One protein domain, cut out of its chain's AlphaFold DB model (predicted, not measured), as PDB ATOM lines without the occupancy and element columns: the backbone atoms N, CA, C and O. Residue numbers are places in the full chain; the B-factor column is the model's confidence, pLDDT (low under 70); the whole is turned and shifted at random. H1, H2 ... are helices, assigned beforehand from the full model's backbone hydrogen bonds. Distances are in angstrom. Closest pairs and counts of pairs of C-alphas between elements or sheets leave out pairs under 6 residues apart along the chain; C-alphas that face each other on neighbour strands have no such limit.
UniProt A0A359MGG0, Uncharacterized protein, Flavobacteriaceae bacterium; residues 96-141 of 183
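AT A GLANCE: This is residues 96 to 141 of the 183 residues of an uncharacterized protein of Flavobacteriaceae bacterium (UniProt A0A359MGG0). What shape does this domain have? It is an open V of two helices, H1 and then H2, joined at the closed end by the link of residues 117 to 122. The far arms of the V stick out freely, with residues 96 to 107 on one side and 133 to 141 on the other. What is it made of, and how large is it? The printed part has 46 residues with two named helices and no named strand, and its class is all helix; it is loose, with a radius of gyration of the C-alphas of 12.0 A and spans of 33 by 23 by 14 A.

HOW THE PARTS SIT: Do the two helices meet? H1, residues 96 to 116, and H2, residues 123 to 139, are apart, but only just: their closest C-alphas are 8.5 A from each other. What joins them? A short link of 6 residues runs from H1 to H2. How are their backbones formed? In H1 and H2 every O i to N i+4 pair is within hydrogen-bond range.

IN THESE COORDINATES: Where does H1 run? It begins at C-alpha 96, at (357.878, 329.007, 263.853), and ends at C-alpha 116, at (366.529, 326.744, 234.933), 30.3 A away. Where does H2 run? It begins at C-alpha 123, at (359.173, 311.852, 236.453), and ends at C-alpha 139, at (346.943, 331.200, 245.993), 24.8 A away.

THE WHOLE: How far does the printed part reach? The two C-alphas farthest apart are those of Ala 96 and Gly 122, at 34.3 A; the first and last printed C-alphas, of Ala 96 and Gly 141, are 24.2 A apart. Is it whole? The printed part has no cut and no long link. How confident is the model? The mean pLDDT of the printed part is 78.2, and residues 139 and 141 are under 70.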
ATOM      1  N   ALA A  96     357.906 330.243 264.631       77.06
ATOM      2  CA  ALA A  96     357.878 329.007 263.853       77.06
ATOM      3  C   ALA A  96     357.313 329.236 262.444       77.06
ATOM      4  O   ALA A  96     357.898 328.765 261.471       77.06
ATOM      5  N   LEU A  97     356.221 329.997 262.325       77.56
ATOM      6  CA  LEU A  97     355.629 330.346 261.035       77.56
ATOM      7  C   LEU A  97     356.620 331.104 260.144       77.56
ATOM      8  O   LEU A  97     356.747 330.784 258.965       77.56
ATOM      9  N   GLU A  98     357.351 332.069 260.699       79.69
ATOM     10  CA  GLU A  98     358.316 332.845 259.920       79.69
ATOM     11  C   GLU A  98     359.517 331.999 259.472       79.69
ATOM     12  O   GLU A  98     359.943 332.093 258.320       79.69
ATOM     13  N   LYS A  99     359.994 331.075 260.317       79.12
ATOM     14  CA  LYS A  99     361.009 330.081 259.918       79.12
ATOM     15  C   LYS A  99     360.522 329.192 258.772       79.12
ATOM     16  O   LYS A  99     361.276 328.930 257.840       79.12
ATOM     17  N   VAL A 100     359.262 328.754 258.815       78.38
ATOM     18  CA  VAL A 100     358.658 327.965 257.731       78.38
ATOM     19  C   VAL A 100     358.557 328.785 256.446       78.38
ATOM     20  O   VAL A 100     358.874 328.267 255.381       78.38
ATOM     21  N   ARG A 101     358.194 330.070 256.520       80.81
ATOM     22  CA  ARG A 101     358.163 330.967 255.350       80.81
ATOM     23  C   ARG A 101     359.540 331.166 254.725       80.81
ATOM     24  O   ARG A 101     359.658 331.139 253.505       80.81
ATOM     25  N   VAL A 102     360.578 331.360 255.539       80.56
ATOM     26  CA  VAL A 102     361.965 331.434 255.053       80.56
ATOM     27  C   VAL A 102     362.366 330.132 254.368       80.56
ATOM     28  O   VAL A 102     362.840 330.172 253.238       80.56
ATOM     29  N   LEU A 103     362.115 328.984 255.006       75.94
ATOM     30  CA  LEU A 103     362.415 327.678 254.421       75.94
ATOM     31  C   LEU A 103     361.678 327.470 253.094       75.94
ATOM     32  O   LEU A 103     362.272 326.984 252.138       75.94
ATOM     33  N   HIS A 104     360.406 327.867 253.032       79.25
ATOM     34  CA  HIS A 104     359.614 327.801 251.813       79.25
ATOM     35  C   HIS A 104     360.223 328.666 250.707       79.25
ATOM     36  O   HIS A 104     360.408 328.160 249.609       79.25
ATOM     37  N   ARG A 105     360.584 329.929 250.986       80.81
ATOM     38  CA  ARG A 105     361.261 330.806 250.009       80.81
ATOM     39  C   ARG A 105     362.541 330.167 249.476       80.81
ATOM     40  O   ARG A 105     362.656 329.980 248.276       80.81
ATOM     41  N   MET A 106     363.431 329.721 250.365       78.56
ATOM     42  CA  MET A 106     364.683 329.065 249.967       78.56
ATOM     43  C   MET A 106     364.449 327.800 249.131       78.56
ATOM     44  O   MET A 106     365.192 327.531 248.192       78.56
ATOM     45  N   ALA A 107     363.430 327.010 249.472       80.50
ATOM     46  CA  ALA A 107     363.069 325.823 248.706       80.50
ATOM     47  C   ALA A 107     362.503 326.186 247.326       80.50
ATOM     48  O   ALA A 107     362.822 325.510 246.354       80.50
ATOM     49  N   THR A 108     361.687 327.241 247.228       81.56
ATOM     50  CA  THR A 108     361.172 327.751 245.952       81.56
ATOM     51  C   THR A 108     362.300 328.292 245.075       81.56
ATOM     52  O   THR A 108     362.354 327.933 243.904       81.56
ATOM     53  N   ASP A 109     363.226 329.070 245.638       83.44
ATOM     54  CA  ASP A 109     364.375 329.620 244.911       83.44
ATOM     55  C   ASP A 109     365.272 328.491 244.383       83.44
ATOM     56  O   ASP A 109     365.565 328.429 243.192       83.44
ATOM     57  N   GLY A 110     365.613 327.516 245.234       84.12
ATOM     58  CA  GLY A 110     366.391 326.349 244.810       84.12
ATOM     59  C   GLY A 110     365.668 325.486 243.768       84.12
ATOM     60  O   GLY A 110     366.299 324.897 242.895       84.12
ATOM     61  N   LEU A 111     364.334 325.422 243.823       81.69
ATOM     62  CA  LEU A 111     363.535 324.731 242.813       81.69
ATOM     63  C   LEU A 111     363.540 325.475 241.471       81.69
ATOM     64  O   LEU A 111     363.626 324.831 240.427       81.69
ATOM     65  N   MET A 112     363.450 326.807 241.493       81.56
ATOM     66  CA  MET A 112     363.569 327.647 240.299       81.56
ATOM     67  C   MET A 112     364.939 327.467 239.643       81.56
ATOM     68  O   MET A 112     364.993 327.140 238.459       81.56
ATOM     69  N   GLU A 113     366.026 327.555 240.413       86.31
ATOM     70  CA  GLU A 113     367.389 327.321 239.912       86.31
ATOM     71  C   GLU A 113     367.539 325.917 239.301       86.31
ATOM     72  O   GLU A 113     368.079 325.756 238.204       86.31
ATOM     73  N   ALA A 114     367.004 324.885 239.962       83.69
ATOM     74  CA  ALA A 114     367.048 323.515 239.455       83.69
ATOM     75  C   ALA A 114     366.232 323.327 238.157       83.69
ATOM     76  O   ALA A 114     366.581 322.493 237.313       83.69
ATOM     77  N   LEU A 115     365.142 324.083 237.977       80.25
ATOM     78  CA  LEU A 115     364.362 324.103 236.736       80.25
ATOM     79  C   LEU A 115     365.116 324.818 235.608       80.25
ATOM     80  O   LEU A 115     365.171 324.281 234.499       80.25
ATOM     81  N   GLU A 116     365.721 325.975 235.889       83.00
ATOM     82  CA  GLU A 116     366.529 326.744 234.933       83.00
ATOM     83  C   GLU A 116     367.740 325.942 234.440       83.00
ATOM     84  O   GLU A 116     368.000 325.864 233.238       83.00
ATOM     85  N   ASN A 117     368.420 325.247 235.354       89.12
ATOM     86  CA  ASN A 117     369.597 324.431 235.055       89.12
ATOM     87  C   ASN A 117     369.261 323.031 234.499       89.12
ATOM     88  O   ASN A 117     370.163 322.230 234.251       89.12
ATOM     89  N   ASN A 118     367.978 322.711 234.264       80.56
ATOM     90  CA  ASN A 118     367.508 321.389 233.818       80.56
ATOM     91  C   ASN A 118     367.975 320.214 234.708       80.56
ATOM     92  O   ASN A 118     368.144 319.082 234.241       80.56
ATOM     93  N   GLU A 119     368.147 320.457 236.004       85.69
ATOM     94  CA  GLU A 119     368.597 319.447 236.963       85.69
ATOM     95  C   GLU A 119     367.470 318.481 237.354       85.69
ATOM     96  O   GLU A 119     367.723 317.307 237.638       85.69
ATOM     97  N   ILE A 120     366.214 318.933 237.287       76.81
ATOM     98  CA  ILE A 120     365.032 318.096 237.530       76.81
ATOM     99  C   ILE A 120     364.756 317.239 236.289       76.81
ATOM    100  O   ILE A 120     364.508 317.768 235.205       76.81
ATOM    101  N   LYS A 121     364.767 315.906 236.416       79.00
ATOM    102  CA  LYS A 121     364.653 314.979 235.273       79.00
ATOM    103  C   LYS A 121     363.340 314.197 235.270       79.00
ATOM    104  O   LYS A 121     362.856 313.750 236.303       79.00
ATOM    105  N   GLY A 122     362.810 313.945 234.071       72.00
ATOM    106  CA  GLY A 122     361.777 312.933 233.818       72.00
ATOM    107  C   GLY A 122     360.551 313.024 234.737       72.00
ATOM    108  O   GLY A 122     359.808 313.999 234.686       72.00
ATOM    109  N   LYS A 123     360.336 311.984 235.555       72.88
ATOM    110  CA  LYS A 123     359.173 311.852 236.453       72.88
ATOM    111  C   LYS A 123     359.136 312.917 237.551       72.88
ATOM    112  O   LYS A 123     358.046 313.329 237.940       72.88
ATOM    113  N   ASP A 124     360.293 313.410 237.984       77.44
ATOM    114  CA  ASP A 124     360.368 314.412 239.048       77.44
ATOM    115  C   ASP A 124     359.839 315.768 238.565       77.44
ATOM    116  O   ASP A 124     359.194 316.468 239.336       77.44
ATOM    117  N   LYS A 125     359.958 316.089 237.263       74.38
ATOM    118  CA  LYS A 125     359.340 317.301 236.685       74.38
ATOM    119  C   LYS A 125     357.815 317.282 236.808       74.38
ATOM    120  O   LYS A 125     357.222 318.314 237.098       74.38
ATOM    121  N   ALA A 126     357.179 316.126 236.600       74.12
ATOM    122  CA  ALA A 126     355.727 315.998 236.712       74.12
ATOM    123  C   ALA A 126     355.254 316.130 238.170       74.12
ATOM    124  O   ALA A 126     354.237 316.766 238.431       74.12
ATOM    125  N   ILE A 127     356.019 315.576 239.116       79.38
ATOM    126  CA  ILE A 127     355.752 315.713 240.554       79.38
ATOM    127  C   ILE A 127     355.912 317.175 240.983       79.38
ATOM    128  O   ILE A 127     355.013 317.734 241.607       79.38
ATOM    129  N   THR A 128     357.019 317.816 240.598       78.75
ATOM    130  CA  THR A 128     357.259 319.242 240.841       78.75
ATOM    131  C   THR A 128     356.137 320.102 240.265       78.75
ATOM    132  O   THR A 128     355.616 320.962 240.968       78.75
ATOM    133  N   TRP A 129     355.720 319.844 239.024       77.56
ATOM    134  CA  TRP A 129     354.607 320.551 238.395       77.56
ATOM    135  C   TRP A 129     353.299 320.401 239.178       77.56
ATOM    136  O   TRP A 129     352.616 321.396 239.401       77.56
ATOM    137  N   GLY A 130     352.970 319.189 239.640       79.12
ATOM    138  CA  GLY A 130     351.778 318.951 240.458       79.12
ATOM    139  C   GLY A 130     351.799 319.729 241.776       79.12
ATOM    140  O   GLY A 130     350.807 320.351 242.137       79.12
ATOM    141  N   ILE A 131     352.949 319.765 242.458       79.81
ATOM    142  CA  ILE A 131     353.118 320.510 243.717       79.81
ATOM    143  C   ILE A 131     353.011 322.026 243.493       79.81
ATOM    144  O   ILE A 131     352.406 322.727 244.305       79.81
ATOM    145  N   VAL A 132     353.602 322.541 242.411       77.94
ATOM    146  CA  VAL A 132     353.546 323.972 242.070       77.94
ATOM    147  C   VAL A 132     352.136 324.377 241.636       77.94
ATOM    148  O   VAL A 132     351.664 325.430 242.051       77.94
ATOM    149  N   SER A 133     351.445 323.530 240.866       73.69
ATOM    150  CA  SER A 133     350.064 323.776 240.431       73.69
ATOM    151  C   SER A 133     349.097 323.797 241.615       73.69
ATOM    152  O   SER A 133     348.322 324.735 241.738       73.69
ATOM    153  N   ASP A 134     349.205 322.840 242.544       77.62
ATOM    154  CA  ASP A 134     348.408 322.830 243.783       77.62
ATOM    155  C   ASP A 134     348.662 324.085 244.638       77.62
ATOM    156  O   ASP A 134     347.732 324.665 245.198       77.62
ATOM    157  N   HIS A 135     349.908 324.567 244.713       73.69
ATOM    158  CA  HIS A 135     350.193 325.842 245.377       73.69
ATOM    159  C   HIS A 135     349.581 327.040 244.649       73.69
ATOM    160  O   HIS A 135     349.038 327.924 245.311       73.69
ATOM    161  N   LEU A 136     349.662 327.084 243.317       72.69
ATOM    162  CA  LEU A 136     349.074 328.156 242.515       72.69
ATOM    163  C   LEU A 136     347.555 328.212 242.710       72.69
ATOM    164  O   LEU A 136     347.027 329.274 243.021       72.69
ATOM    165  N   GLU A 137     346.879 327.067 242.647       73.19
ATOM    166  CA  GLU A 137     345.438 326.967 242.885       73.19
ATOM    167  C   GLU A 137     345.063 327.450 244.299       73.19
ATOM    168  O   GLU A 137     344.118 328.226 244.451       73.19
ATOM    169  N   LYS A 138     345.852 327.107 245.332       72.69
ATOM    170  CA  LYS A 138     345.663 327.646 246.697       72.69
ATOM    171  C   LYS A 138     345.779 329.166 246.750       72.69
ATOM    172  O   LYS A 138     345.017 329.805 247.475       72.69
ATOM    173  N   PHE A 139     346.735 329.750 246.025       67.44
ATOM    174  CA  PHE A 139     346.943 331.200 245.993       67.44
ATOM    175  C   PHE A 139     345.859 331.939 245.210       67.44
ATOM    176  O   PHE A 139     345.443 333.019 245.621       67.44
ATOM    177  N   GLU A 140     345.372 331.349 244.123       73.06
ATOM    178  CA  GLU A 140     344.279 331.891 243.313       73.06
ATOM    179  C   GLU A 140     342.906 331.739 243.995       73.06
ATOM    180  O   GLU A 140     341.892 332.193 243.469       73.06
ATOM    181  N   GLY A 141     342.862 331.140 245.194       65.19
ATOM    182  CA  GLY A 141     341.633 330.909 245.951       65.19
ATOM    183  C   GLY A 141     340.773 329.791 245.364       65.19
ATOM    184  O   GLY A 141     339.594 329.677 245.705       65.19
TER     185      GLY A 141